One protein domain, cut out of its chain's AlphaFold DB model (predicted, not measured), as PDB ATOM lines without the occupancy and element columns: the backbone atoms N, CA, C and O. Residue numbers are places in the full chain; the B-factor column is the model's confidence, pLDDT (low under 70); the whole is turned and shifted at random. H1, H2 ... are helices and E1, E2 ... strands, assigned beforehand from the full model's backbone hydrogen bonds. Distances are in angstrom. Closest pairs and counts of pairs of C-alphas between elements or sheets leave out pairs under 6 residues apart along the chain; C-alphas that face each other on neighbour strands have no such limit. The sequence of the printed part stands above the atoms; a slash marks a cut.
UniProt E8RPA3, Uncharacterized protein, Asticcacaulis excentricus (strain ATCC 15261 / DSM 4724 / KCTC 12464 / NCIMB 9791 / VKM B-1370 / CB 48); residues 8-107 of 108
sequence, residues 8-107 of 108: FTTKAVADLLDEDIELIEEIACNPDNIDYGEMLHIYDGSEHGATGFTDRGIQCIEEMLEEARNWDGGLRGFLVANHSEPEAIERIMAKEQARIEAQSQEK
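What this domain is: This is residues 8 to 107 of the 108 residues of an uncharacterized protein of Asticcacaulis excentricus (strain ATCC 15261 / DSM 4724 / KCTC 12464 / NCIMB 9791 / VKM B-1370 / CB 48) (UniProt E8RPA3). A cluster of five mostly crossed helices, three short, H1, H2 and H4, and two longer, H3 and H5, has H2 in its middle with H1 and H3 packed on it; a small two-stranded hairpin, E1 and E2, lies at one end, and a helical hairpin, H4 and H5, at the other. The last part of H5 with the two residues after it, residues 100 to 107, sticks out from the body. The printed part has 100 residues, with five named helices and two named strands in the order H1 H2 E1 E2 H3 H4 H5; the sheet, order E1 - E2, is antiparallel and the class is mostly helix. The whole is compact, with a radius of gyration of the C-alphas of 13.9 A and spans of 42 by 30 by 24 A.

How they stand to each other: Residues 8 to 9 pair with residues 52 to 53 of E2, residues 50 to 53, antiparallel. H1, residues 10 to 17, touches H2, residues 21 to 29, at a steep tilt of 66 degrees, opposite ways; their closest C-alphas, those of Ala 14 and Ile 21, are 5.2 A apart. H2 is the hub, touching three other helices. E1, residues 39 to 42, and E2 form a hairpin, antiparallel at 150 degrees, with N 40 and O 52 at 2.8 A and N 42 and O 50 at 2.7 A, within hydrogen-bond range. The closest C-alphas of E2 and H1, those of Gly 52 and Thr 10, are 5.6 A apart. H3, residues 55 to 70, touches H2 with residues 61 to 64 alone, about perpendicular at 82 degrees; the closest C-alphas, Ile 61 and Ile 27, are 7.2 A apart. H3 and H4, residues 74 to 81, touch only at the corner, with the C-alphas of Arg 69 and Leu 75 closest at 4.6 A. H4 and H5, residues 86 to 105, form a helical hairpin at a shallow tilt of 10 degrees, opposite ways; H5 touches H4 with residues 89 to 93 alone, the closest C-alphas being those of Ile 89 and Leu 79, 6.6 A apart. H5 and H2 only just touch, with 3 pairs of C-alphas within 8 A, the closest being those of Ile 92 and Leu 23 at 6.2 A. H3 and H5 are apart. In H1, H2, H3, H4 and H5 every O i to N i+4 pair is within hydrogen-bond range.

Where its parts are: H1 begins at C-alpha 10, (159.897, 144.333, 136.923), and is 10.6 A long; H2 is 12.2 A. E1 is 9.8 A and E2 10.3 A long. H3 is 23.1 A long from C-alpha 55 at (158.168, 152.259, 146.088). H4 is 10.7 A, and H5 is 28.9 A, ending at C-alpha 105, (132.641, 141.456, 133.293).

The domain as a whole: The C-alphas farthest apart, those of Gly 45 and Lys 107, are 46.1 A apart. The printed part has no cut, and no link is long. Mean pLDDT of the printed part is 92.6; residues 106 to 107 are under 70.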
ATOM      1  N   PHE A   8     161.617 146.149 144.035       96.56
ATOM      2  CA  PHE A   8     160.760 145.161 143.395       96.56
ATOM      3  C   PHE A   8     161.267 144.928 141.979       96.56
ATOM      4  O   PHE A   8     161.555 145.886 141.271       96.56
ATOM      5  N   THR A   9     161.411 143.676 141.554       96.12
ATOM      6  CA  THR A   9     161.770 143.374 140.160       96.12
ATOM      7  C   THR A   9     160.640 143.788 139.221       96.12
ATOM      8  O   THR A   9     159.486 143.822 139.648       96.12
ATOM      9  N   THR A  10     160.928 144.025 137.938       96.44
ATOM     10  CA  THR A  10     159.897 144.333 136.923       96.44
ATOM     11  C   THR A  10     158.709 143.373 136.988       96.44
ATOM     12  O   THR A  10     157.563 143.806 137.014       96.44
ATOM     13  N   LYS A  11     158.974 142.067 137.125       96.00
ATOM     14  CA  LYS A  11     157.923 141.057 137.287       96.00
ATOM     15  C   LYS A  11     157.064 141.285 138.535       96.00
ATOM     16  O   LYS A  11     155.849 141.207 138.450       96.00
ATOM     17  N   ALA A  12     157.685 141.563 139.681       96.75
ATOM     18  CA  ALA A  12     156.943 141.817 140.914       96.75
ATOM     19  C   ALA A  12     156.089 143.092 140.822       96.75
ATOM     20  O   ALA A  12     155.029 143.146 141.432       96.75
ATOM     21  N   VAL A  13     156.540 144.098 140.065       97.38
ATOM     22  CA  VAL A  13     155.753 145.307 139.785       97.38
ATOM     23  C   VAL A  13     154.574 144.995 138.866       97.38
ATOM     24  O   VAL A  13     153.460 145.391 139.181       97.38
ATOM     25  N   ALA A  14     154.790 144.240 137.787       96.81
ATOM     26  CA  ALA A  14     153.721 143.805 136.888       96.81
ATOM     27  C   ALA A  14     152.626 143.026 137.643       96.81
ATOM     28  O   ALA A  14     151.447 143.348 137.529       96.81
ATOM     29  N   ASP A  15     153.028 142.080 138.501       96.38
ATOM     30  CA  ASP A  15     152.111 141.315 139.356       96.38
ATOM     31  C   ASP A  15     151.379 142.213 140.381       96.38
ATOM     32  O   ASP A  15     150.225 141.959 140.716       96.38
ATOM     33  N   LEU A  16     152.046 143.248 140.908       96.31
ATOM     34  CA  LEU A  16     151.468 144.174 141.892       96.31
ATOM     35  C   LEU A  16     150.419 145.103 141.272       96.31
ATOM     36  O   LEU A  16     149.421 145.403 141.925       96.31
ATOM     37  N   LEU A  17     150.673 145.572 140.052       94.75
ATOM     38  CA  LEU A  17     149.815 146.522 139.344       94.75
ATOM     39  C   LEU A  17     148.741 145.839 138.484       94.75
ATOM     40  O   LEU A  17     147.881 146.531 137.949       94.75
ATOM     41  N   ASP A  18     148.773 144.505 138.370       94.06
ATOM     42  CA  ASP A  18     147.949 143.739 137.423       94.06
ATOM     43  C   ASP A  18     148.107 144.269 135.983       94.06
ATOM     44  O   ASP A  18     147.151 144.573 135.265       94.06
ATOM     45  N   GLU A  19     149.369 144.443 135.587       94.94
ATOM     46  CA  GLU A  19     149.778 145.001 134.298       94.94
ATOM     47  C   GLU A  19     150.638 144.018 133.512       94.94
ATOM     48  O   GLU A  19     151.276 143.118 134.065       94.94
ATOM     49  N   ASP A  20     150.703 144.212 132.194       95.19
ATOM     50  CA  ASP A  20     151.611 143.423 131.375       95.19
ATOM     51  C   ASP A  20     153.075 143.792 131.635       95.19
ATOM     52  O   ASP A  20     153.454 144.958 131.546       95.19
ATOM     53  N   ILE A  21     153.925 142.788 131.857       95.75
ATOM     54  CA  ILE A  21     155.360 142.997 132.062       95.75
ATOM     55  C   ILE A  21     156.021 143.708 130.873       95.75
ATOM     56  O   ILE A  21     156.831 144.596 131.109       95.75
ATOM     57  N   GLU A  22     155.638 143.392 129.627       95.12
ATOM     58  CA  GLU A  22     156.199 144.076 128.449       95.12
ATOM     59  C   GLU A  22     155.821 145.564 128.446       95.12
ATOM     60  O   GLU A  22     156.638 146.400 128.083       95.12
ATOM     61  N   LEU A  23     154.625 145.934 128.922       95.62
ATOM     62  CA  LEU A  23     154.234 147.341 129.045       95.62
ATOM     63  C   LEU A  23     155.074 148.079 130.097       95.62
ATOM     64  O   LEU A  23     155.493 149.214 129.868       95.62
ATOM     65  N   ILE A  24     155.355 147.433 131.233       96.38
ATOM     66  CA  ILE A  24     156.244 147.999 132.256       96.38
ATOM     67  C   ILE A  24     157.660 148.192 131.693       96.38
ATOM     68  O   ILE A  24     158.294 149.213 131.958       96.38
ATOM     69  N   GLU A  25     158.151 147.238 130.902       94.31
ATOM     70  CA  GLU A  25     159.463 147.313 130.252       94.31
ATOM     71  C   GLU A  25     159.531 148.432 129.205       94.31
ATOM     72  O   GLU A  25     160.510 149.173 129.195       94.31
ATOM     73  N   GLU A  26     158.491 148.619 128.387       94.44
ATOM     74  CA  GLU A  26     158.410 149.727 127.425       94.44
ATOM     75  C   GLU A  26     158.429 151.094 128.127       94.44
ATOM     76  O   GLU A  26     159.157 151.997 127.712       94.44
ATOM     77  N   ILE A  27     157.701 151.244 129.241       93.62
ATOM     78  CA  ILE A  27     157.741 152.471 130.054       93.62
ATOM     79  C   ILE A  27     159.138 152.685 130.647       93.62
ATOM     80  O   ILE A  27     159.667 153.794 130.592       93.62
ATOM     81  N   ALA A  28     159.751 151.636 131.195       93.00
ATOM     82  CA  ALA A  28     161.068 151.708 131.825       93.00
ATOM     83  C   ALA A  28     162.229 151.862 130.825       93.00
ATOM     84  O   ALA A  28     163.336 152.228 131.222       93.00
ATOM     85  N   CYS A  29     161.995 151.598 129.536       90.94
ATOM     86  CA  CYS A  29     162.986 151.757 128.473       90.94
ATOM     87  C   CYS A  29     163.435 153.220 128.326       90.94
ATOM     88  O   CYS A  29     164.597 153.487 128.016       90.94
ATOM     89  N   ASN A  30     162.539 154.171 128.615       89.81
ATOM     90  CA  ASN A  30     162.897 155.577 128.727       89.81
ATOM     91  C   ASN A  30     163.201 155.931 130.198       89.81
ATOM     92  O   ASN A  30     162.273 156.021 131.006       89.81
ATOM     93  N   PRO A  31     164.472 156.182 130.567       85.88
ATOM     94  CA  PRO A  31     164.834 156.491 131.946       85.88
ATOM     95  C   PRO A  31     164.221 157.801 132.451       85.88
ATOM     96  O   PRO A  31     164.100 157.958 133.660       85.88
ATOM     97  N   ASP A  32     163.808 158.715 131.566       90.00
ATOM     98  CA  ASP A  32     163.165 159.974 131.959       90.00
ATOM     99  C   ASP A  32     161.734 159.767 132.491       90.00
ATOM    100  O   ASP A  32     161.189 160.665 133.131       90.00
ATOM    101  N   ASN A  33     161.136 158.588 132.279       92.00
ATOM    102  CA  ASN A  33     159.821 158.249 132.828       92.00
ATOM    103  C   ASN A  33     159.874 157.949 134.334       92.00
ATOM    104  O   ASN A  33     158.840 157.977 135.000       92.00
ATOM    105  N   ILE A  34     161.054 157.625 134.876       95.81
ATOM    106  CA  ILE A  34     161.219 157.224 136.272       95.81
ATOM    107  C   ILE A  34     162.168 158.185 136.978       95.81
ATOM    108  O   ILE A  34     163.274 158.457 136.512       95.81
ATOM    109  N   ASP A  35     161.760 158.656 138.155       94.69
ATOM    110  CA  ASP A  35     162.582 159.546 138.968       94.69
ATOM    111  C   ASP A  35     163.986 158.963 139.221       94.69
ATOM    112  O   ASP A  35     164.187 157.764 139.452       94.69
ATOM    113  N   TYR A  36     164.990 159.843 139.202       92.12
ATOM    114  CA  TYR A  36     166.384 159.433 139.329       92.12
ATOM    115  C   TYR A  36     166.648 158.672 140.636       92.12
ATOM    116  O   TYR A  36     166.438 159.189 141.733       92.12
ATOM    117  N   GLY A  37     167.206 157.467 140.509       92.00
ATOM    118  CA  GLY A  37     167.506 156.583 141.637       92.00
ATOM    119  C   GLY A  37     166.344 155.684 142.064       92.00
ATOM    120  O   GLY A  37     166.536 154.859 142.958       92.00
ATOM    121  N   GLU A  38     165.183 155.799 141.414       95.94
ATOM    122  CA  GLU A  38     164.000 154.988 141.706       95.94
ATOM    123  C   GLU A  38     163.862 153.769 140.771       95.94
ATOM    124  O   GLU A  38     163.175 152.808 141.118       95.94
ATOM    125  N   MET A  39     164.595 153.758 139.649       95.81
ATOM    126  CA  MET A  39     164.879 152.580 138.819       95.81
ATOM    127  C   MET A  39     166.340 152.149 138.996       95.81
ATOM    128  O   MET A  39     167.263 152.963 138.914       95.81
ATOM    129  N   LEU A  40     166.562 150.858 139.233       93.31
ATOM    130  CA  LEU A  40     167.875 150.266 139.467       93.31
ATOM    131  C   LEU A  40     168.123 149.103 138.511       93.31
ATOM    132  O   LEU A  40     167.306 148.191 138.408       93.31
ATOM    133  N   HIS A  41     169.309 149.081 137.904       93.31
ATOM    134  CA  HIS A  41     169.828 147.889 137.239       93.31
ATOM    135  C   HIS A  41     170.668 147.068 138.219       93.31
ATOM    136  O   HIS A  41     171.640 147.549 138.808       93.31
ATOM    137  N   ILE A  42     170.269 145.816 138.408       92.81
ATOM    138  CA  ILE A  42     170.857 144.847 139.322       92.81
ATOM    139  C   ILE A  42     171.662 143.854 138.490       92.81
ATOM    140  O   ILE A  42     171.106 143.078 137.718       92.81
ATOM    141  N   TYR A  43     172.980 143.847 138.672       93.00
ATOM    142  CA  TYR A  43     173.851 142.847 138.062       93.00
ATOM    143  C   TYR A  43     173.876 141.589 138.933       93.00
ATOM    144  O   TYR A  43     174.432 141.597 140.030       93.00
ATOM    145  N   ASP A  44     173.278 140.507 138.442       90.06
ATOM    146  CA  ASP A  44     173.185 139.211 139.126       90.06
ATOM    147  C   ASP A  44     174.162 138.154 138.569       90.06
ATOM    148  O   ASP A  44     174.169 137.006 139.011       90.06
ATOM    149  N   GLY A  45     175.016 138.548 137.620       92.12
ATOM    150  CA  GLY A  45     175.950 137.665 136.919       92.12
ATOM    151  C   GLY A  45     175.409 137.097 135.603       92.12
ATOM    152  O   GLY A  45     176.169 136.446 134.886       92.12
ATOM    153  N   SER A  46     174.143 137.358 135.259       92.38
ATOM    154  CA  SER A  46     173.636 137.173 133.898       92.38
ATOM    155  C   SER A  46     174.102 138.302 132.967       92.38
ATOM    156  O   SER A  46     174.591 139.339 133.418       92.38
ATOM    157  N   GLU A  47     173.963 138.097 131.656       91.25
ATOM    158  CA  GLU A  47     174.335 139.090 130.636       91.25
ATOM    159  C   GLU A  47     173.521 140.386 130.749       91.25
ATOM    160  O   GLU A  47     174.061 141.475 130.566       91.25
ATOM    161  N   HIS A  48     172.233 140.269 131.078       85.75
ATOM    162  CA  HIS A  48     171.297 141.394 131.072       85.75
ATOM    163  C   HIS A  48     170.980 141.930 132.474       85.75
ATOM    164  O   HIS A  48     170.518 143.062 132.602       85.75
ATOM    165  N   GLY A  49     171.269 141.163 133.529       91.81
ATOM    166  CA  GLY A  49     170.886 141.510 134.893       91.81
ATOM    167  C   GLY A  49     169.366 141.544 135.077       91.81
ATOM    168  O   GLY A  49     168.613 140.909 134.339       91.81
ATOM    169  N   ALA A  50     168.915 142.306 136.069       92.38
ATOM    170  CA  ALA A  50     167.506 142.567 136.329       92.38
ATOM    171  C   ALA A  50     167.258 144.063 136.531       92.38
ATOM    172  O   ALA A  50     168.074 144.759 137.135       92.38
ATOM    173  N   THR A  51     166.105 144.552 136.091       95.38
ATOM    174  CA  THR A  51     165.627 145.894 136.436       95.38
ATOM    175  C   THR A  51     164.716 145.804 137.656       95.38
ATOM    176  O   THR A  51     163.915 144.871 137.797       95.38
ATOM    177  N   GLY A  52     164.870 146.749 138.577       95.38
ATOM    178  CA  GLY A  52     164.035 146.852 139.761       95.38
ATOM    179  C   GLY A  52     163.667 148.287 140.101       95.38
ATOM    180  O   GLY A  52     164.366 149.227 139.736       95.38
ATOM    181  N   PHE A  53     162.570 148.433 140.832       97.06
ATOM    182  CA  PHE A  53     161.945 149.707 141.153       97.06
ATOM    183  C   PHE A  53     161.745 149.836 142.657       97.06
ATOM    184  O   PHE A  53     161.436 148.865 143.352       97.06
ATOM    185  N   THR A  54     161.935 151.037 143.178       96.75
ATOM    186  CA  THR A  54     161.562 151.372 144.555       96.75
ATOM    187  C   THR A  54     160.050 151.586 144.664       96.75
ATOM    188  O   THR A  54     159.335 151.605 143.666       96.75
ATOM    189  N   ASP A  55     159.558 151.836 145.880       96.06
ATOM    190  CA  ASP A  55     158.168 152.259 146.088       96.06
ATOM    191  C   ASP A  55     157.810 153.537 145.289       96.06
ATOM    192  O   ASP A  55     156.705 153.634 144.765       96.06
ATOM    193  N   ARG A  56     158.734 154.505 145.150       95.50
ATOM    194  CA  ARG A  56     158.500 155.706 144.324       95.50
ATOM    195  C   ARG A  56     158.569 155.382 142.833       95.50
ATOM    196  O   ARG A  56     157.763 155.910 142.080       95.50
ATOM    197  N   GLY A  57     159.469 154.495 142.414       96.25
ATOM    198  CA  GLY A  57     159.552 154.058 141.018       96.25
ATOM    199  C   GLY A  57     158.264 153.377 140.549       96.25
ATOM    200  O   GLY A  57     157.817 153.625 139.436       96.25
ATOM    201  N   ILE A  58     157.617 152.598 141.423       96.88
ATOM    202  CA  ILE A  58     156.291 152.015 141.155       96.88
ATOM    203  C   ILE A  58     155.237 153.112 140.961       96.88
ATOM    204  O   ILE A  58     154.462 153.037 140.017       96.88
ATOM    205  N   GLN A  59     155.253 154.162 141.785       96.50
ATOM    206  CA  GLN A  59     154.338 155.297 141.609       96.50
ATOM    207  C   GLN A  59     154.573 156.032 140.284       96.50
ATOM    208  O   GLN A  59     153.605 156.400 139.631       96.50
ATOM    209  N   CYS A  60     155.829 156.211 139.853       96.75
ATOM    210  CA  CYS A  60     156.125 156.773 138.528       96.75
ATOM    211  C   CYS A  60     155.510 155.920 137.409       96.75
ATOM    212  O   CYS A  60     154.968 156.456 136.450       96.75
ATOM    213  N   ILE A  61     155.567 154.591 137.537       97.31
ATOM    214  CA  ILE A  61     154.958 153.667 136.575       97.31
ATOM    215  C   ILE A  61     153.434 153.823 136.556       97.31
ATOM    216  O   ILE A  61     152.862 153.922 135.476       97.31
ATOM    217  N   GLU A  62     152.774 153.868 137.717       97.06
ATOM    218  CA  GLU A  62     151.323 154.099 137.807       97.06
ATOM    219  C   GLU A  62     150.924 155.435 137.161       97.06
ATOM    220  O   GLU A  62     150.028 155.466 136.317       97.06
ATOM    221  N   GLU A  63     151.639 156.517 137.488       96.00
ATOM    222  CA  GLU A  63     151.454 157.849 136.894       96.00
ATOM    223  C   GLU A  63     151.599 157.796 135.363       96.00
ATOM    224  O   GLU A  63     150.753 158.317 134.631       96.00
ATOM    225  N   MET A  64     152.626 157.101 134.865       95.19
ATOM    226  CA  MET A  64     152.880 156.978 133.432       95.19
ATOM    227  C   MET A  64     151.827 156.128 132.716       95.19
ATOM    228  O   MET A  64     151.445 156.430 131.588       95.19
ATOM    229  N   LEU A  65     151.328 155.071 133.357       95.50
ATOM    230  CA  LEU A  65     150.244 154.242 132.831       95.50
ATOM    231  C   LEU A  65     148.940 155.038 132.716       95.50
ATOM    232  O   LEU A  65     148.220 154.908 131.721       95.50
ATOM    233  N   GLU A  66     148.627 155.860 133.717       95.50
ATOM    234  CA  GLU A  66     147.477 156.763 133.675       95.50
ATOM    235  C   GLU A  66     147.618 157.790 132.550       95.50
ATOM    236  O   GLU A  66     146.668 157.999 131.787       95.50
ATOM    237  N   GLU A  67     148.793 158.401 132.396       94.31
ATOM    238  CA  GLU A  67     149.060 159.345 131.311       94.31
ATOM    239  C   GLU A  67     148.945 158.669 129.940       94.31
ATOM    240  O   GLU A  67     148.215 159.152 129.072       94.31
ATOM    241  N   ALA A  68     149.581 157.510 129.759       93.44
ATOM    242  CA  ALA A  68     149.572 156.758 128.509       93.44
ATOM    243  C   ALA A  68     148.152 156.364 128.075       93.44
ATOM    244  O   ALA A  68     147.805 156.461 126.898       93.44
ATOM    245  N   ARG A  69     147.296 155.951 129.017       94.69
ATOM    246  CA  ARG A  69     145.898 155.592 128.727       94.69
ATOM    247  C   ARG A  69     145.025 156.797 128.392       94.69
ATOM    248  O   ARG A  69     144.102 156.655 127.592       94.69
ATOM    249  N   ASN A  70     145.322 157.961 128.966       94.81
ATOM    250  CA  ASN A  70     144.601 159.212 128.716       94.81
ATOM    251  C   ASN A  70     145.195 160.048 127.566       94.81
ATOM    252  O   ASN A  70     144.654 161.106 127.238       94.81
ATOM    253  N   TRP A  71     146.287 159.586 126.954       92.75
ATOM    254  CA  TRP A  71     146.947 160.231 125.823       92.75
ATOM    255  C   TRP A  71     146.019 160.347 124.599       92.75
ATOM    256  O   TRP A  71     145.091 159.557 124.417       92.75
ATOM    257  N   ASP A  72     146.281 161.309 123.708       89.56
ATOM    258  CA  ASP A  72     145.547 161.432 122.440       89.56
ATOM    259  C   ASP A  72     145.877 160.261 121.494       89.56
ATOM    260  O   ASP A  72     146.973 160.163 120.941       89.56
ATOM    261  N   GLY A  73     144.937 159.325 121.346       90.62
ATOM    262  CA  GLY A  73     145.170 158.016 120.719       90.62
ATOM    263  C   GLY A  73     145.376 156.861 121.713       90.62
ATOM    264  O   GLY A  73     145.625 155.730 121.287       90.62
ATOM    265  N   GLY A  74     145.238 157.131 123.014       94.38
ATOM    266  CA  GLY A  74     145.321 156.172 124.114       94.38
ATOM    267  C   GLY A  74     146.667 155.459 124.205       94.38
ATOM    268  O   GLY A  74     147.662 155.884 123.613       94.38
ATOM    269  N   LEU A  75     146.669 154.311 124.888       95.44
ATOM    270  CA  LEU A  75     147.877 153.514 125.117       95.44
ATOM    271  C   LEU A  75     148.609 153.165 123.812       95.44
ATOM    272  O   LEU A  75     149.831 153.241 123.733       95.44
ATOM    273  N   ARG A  76     147.865 152.850 122.746       95.75
ATOM    274  CA  ARG A  76     148.451 152.566 121.431       95.75
ATOM    275  C   ARG A  76     149.181 153.781 120.855       95.75
ATOM    276  O   ARG A  76     150.277 153.630 120.324       95.75
ATOM    277  N   GLY A  77     148.577 154.968 120.939       94.50
ATOM    278  CA  GLY A  77     149.192 156.217 120.488       94.50
ATOM    279  C   GLY A  77     150.472 156.532 121.256       94.50
ATOM    280  O   GLY A  77     151.482 156.874 120.643       94.50
ATOM    281  N   PHE A  78     150.453 156.318 122.572       93.88
ATOM    282  CA  PHE A  78     151.626 156.445 123.433       93.88
ATOM    283  C   PHE A  78     152.772 155.509 123.014       93.88
ATOM    284  O   PHE A  78     153.899 155.966 122.830       93.88
ATOM    285  N   LEU A  79     152.502 154.218 122.803       94.06
ATOM    286  CA  LEU A  79     153.535 153.248 122.404       94.06
ATOM    287  C   LEU A  79     154.140 153.579 121.030       94.06
ATOM    288  O   LEU A  79     155.352 153.511 120.837       94.06
ATOM    289  N   VAL A  80     153.313 154.016 120.074       94.19
ATOM    290  CA  VAL A  80     153.800 154.475 118.761       94.19
ATOM    291  C   VAL A  80     154.686 155.717 118.904       94.19
ATOM    292  O   VAL A  80     155.717 155.807 118.237       94.19
ATOM    293  N   ALA A  81     154.307 156.665 119.766       91.31
ATOM    294  CA  ALA A  81     155.095 157.869 120.021       91.31
ATOM    295  C   ALA A  81     156.439 157.565 120.705       91.31
ATOM    296  O   ALA A  81     157.415 158.264 120.446       91.31
ATOM    297  N   ASN A  82     156.508 156.498 121.510       87.88
ATOM    298  CA  ASN A  82     157.744 156.001 122.125       87.88
ATOM    299  C   ASN A  82     158.585 155.103 121.209       87.88
ATOM    300  O   ASN A  82     159.602 154.574 121.646       87.88
ATOM    301  N   HIS A  83     158.206 154.957 119.936       90.62
ATOM    302  CA  HIS A  83     158.918 154.121 118.967       90.62
ATOM    303  C   HIS A  83     159.010 152.639 119.371       90.62
ATOM    304  O   HIS A  83     159.949 151.957 118.960       90.62
ATOM    305  N   SER A  84     158.029 152.133 120.126       92.19
ATOM    306  CA  SER A  84     157.935 150.708 120.445       92.19
ATOM    307  C   SER A  84     157.815 149.870 119.169       92.19
ATOM    308  O   SER A  84     157.189 150.273 118.179       92.19
ATOM    309  N   GLU A  85     158.393 148.671 119.193       94.44
ATOM    310  CA  GLU A  85     158.361 147.761 118.050       94.44
ATOM    311  C   GLU A  85     156.915 147.345 117.716       94.44
ATOM    312  O   GLU A  85     156.156 146.989 118.623       94.44
ATOM    313  N   PRO A  86     156.506 147.306 116.430       94.44
ATOM    314  CA  PRO A  86     155.121 147.007 116.056       94.44
ATOM    315  C   PRO A  86     154.588 145.691 116.633       94.44
ATOM    316  O   PRO A  86     153.429 145.613 117.032       94.44
ATOM    317  N   GLU A  87     155.431 144.658 116.716       94.94
ATOM    318  CA  GLU A  87     155.044 143.370 117.300       94.94
ATOM    319  C   GLU A  87     154.803 143.458 118.813       94.94
ATOM    320  O   GLU A  87     153.896 142.796 119.320       94.94
ATOM    321  N   ALA A  88     155.587 144.270 119.530       93.50
ATOM    322  CA  ALA A  88     155.389 144.517 120.957       93.50
ATOM    323  C   ALA A  88     154.079 145.277 121.193       93.50
ATOM    324  O   ALA A  88     153.282 144.877 122.039       93.50
ATOM    325  N   ILE A  89     153.792 146.286 120.362       95.25
ATOM    326  CA  ILE A  89     152.532 147.039 120.419       95.25
ATOM    327  C   ILE A  89     151.330 146.100 120.299       95.25
ATOM    328  O   ILE A  89     150.406 146.185 121.105       95.25
ATOM    329  N   GLU A  90     151.325 145.183 119.328       96.94
ATOM    330  CA  GLU A  90     150.198 144.255 119.164       96.94
ATOM    331  C   GLU A  90     150.044 143.299 120.357       96.94
ATOM    332  O   GLU A  90     148.917 143.050 120.794       96.94
ATOM    333  N   ARG A  91     151.145 142.794 120.933       96.25
ATOM    334  CA  ARG A  91     151.087 141.929 122.127       96.25
ATOM    335  C   ARG A  91     150.562 142.672 123.353       96.25
ATOM    336  O   ARG A  91     149.680 142.148 124.036       96.25
ATOM    337  N   ILE A  92     151.062 143.881 123.599       95.81
ATOM    338  CA  ILE A  92     150.635 144.728 124.719       95.81
ATOM    339  C   ILE A  92     149.159 145.095 124.561       95.81
ATOM    340  O   ILE A  92     148.374 144.916 125.490       95.81
ATOM    341  N   MET A  93     148.736 145.526 123.369       96.31
ATOM    342  CA  MET A  93     147.341 145.896 123.121       96.31
ATOM    343  C   MET A  93     146.382 144.709 123.238       96.31
ATOM    344  O   MET A  93     145.263 144.884 123.716       96.31
ATOM    345  N   ALA A  94     146.799 143.501 122.846       95.81
ATOM    346  CA  ALA A  94     145.991 142.299 123.044       95.81
ATOM    347  C   ALA A  94     145.754 142.006 124.536       95.81
ATOM    348  O   ALA A  94     144.643 141.641 124.924       95.81
ATOM    349  N   LYS A  95     146.775 142.199 125.379       94.06
ATOM    350  CA  LYS A  95     146.656 142.038 126.835       94.06
ATOM    351  C   LYS A  95     145.846 143.164 127.477       94.06
ATOM    352  O   LYS A  95     144.990 142.872 128.306       94.06
ATOM    353  N   GLU A  96     146.028 144.413 127.047       93.94
ATOM    354  CA  GLU A  96     145.215 145.545 127.517       93.94
ATOM    355  C   GLU A  96     143.731 145.337 127.180       93.94
ATOM    356  O   GLU A  96     142.862 145.552 128.024       93.94
ATOM    357  N   GLN A  97     143.422 144.845 125.977       93.00
ATOM    358  CA  GLN A  97     142.050 144.526 125.587       93.00
ATOM    359  C   GLN A  97     141.448 143.429 126.481       93.00
ATOM    360  O   GLN A  97     140.330 143.587 126.973       93.00
ATOM    361  N   ALA A  98     142.200 142.357 126.751       91.81
ATOM    362  CA  ALA A  98     141.769 141.300 127.664       91.81
ATOM    363  C   ALA A  98     141.536 141.824 129.094       91.81
ATOM    364  O   ALA A  98     140.572 141.427 129.749       91.81
ATOM    365  N   ARG A  99     142.376 142.756 129.561       89.81
ATOM    366  CA  ARG A  99     142.231 143.416 130.864       89.81
ATOM    367  C   ARG A  99     140.944 144.239 130.948       89.81
ATOM    368  O   ARG A  99     140.178 144.090 131.898       89.81
ATOM    369  N   ILE A 100     140.675 145.071 129.941       89.38
ATOM    370  CA  ILE A 100     139.453 145.892 129.855       89.38
ATOM    371  C   ILE A 100     138.200 145.006 129.831       89.38
ATOM    372  O   ILE A 100     137.193 145.320 130.474       89.38
ATOM    373  N   GLU A 101     138.247 143.888 129.106       89.62
ATOM    374  CA  GLU A 101     137.155 142.914 129.054       89.62
ATOM    375  C   GLU A 101     136.914 142.246 130.410       89.62
ATOM    376  O   GLU A 101     135.762 142.177 130.844       89.62
ATOM    377  N   ALA A 102     137.972 141.820 131.108       86.31
ATOM    378  CA  ALA A 102     137.867 141.241 132.447       86.31
ATOM    379  C   ALA A 102     137.227 142.225 133.442       86.31
ATOM    380  O   ALA A 102     136.255 141.881 134.115       86.31
ATOM    381  N   GLN A 103     137.673 143.486 133.446       79.94
ATOM    382  CA  GLN A 103     137.118 144.539 134.308       79.94
ATOM    383  C   GLN A 103     135.660 144.892 133.963       79.94
ATOM    384  O   GLN A 103     134.881 145.288 134.832       79.94
ATOM    385  N   SER A 104     135.260 144.739 132.698       76.38
ATOM    386  CA  SER A 104     133.878 144.970 132.260       76.38
ATOM    387  C   SER A 104     132.924 143.848 132.687       76.38
ATOM    388  O   SER A 104     131.731 144.098 132.854       76.38
ATOM    389  N   GLN A 105     133.427 142.623 132.870       71.81
ATOM    390  CA  GLN A 105     132.641 141.456 133.293       71.81
ATOM    391  C   GLN A 105     132.428 141.372 134.815       71.81
ATOM    392  O   GLN A 105     131.510 140.686 135.260       71.81
ATOM    393  N   GLU A 106     133.217 142.094 135.613       64.25
ATOM    394  CA  GLU A 106     133.095 142.135 137.079       64.25
ATOM    395  C   GLU A 106     132.074 143.165 137.603       64.25
ATOM    396  O   GLU A 106     131.843 143.256 138.812       64.25
ATOM    397  N   LYS A 107     131.427 143.939 136.722       48.16
ATOM    398  CA  LYS A 107     130.447 144.963 137.114       48.16
ATOM    399  C   LYS A 107     129.015 144.379 137.140       48.16
ATOM    400  O   LYS A 107     128.553 143.944 136.085       48.16
TER     401      LYS A 107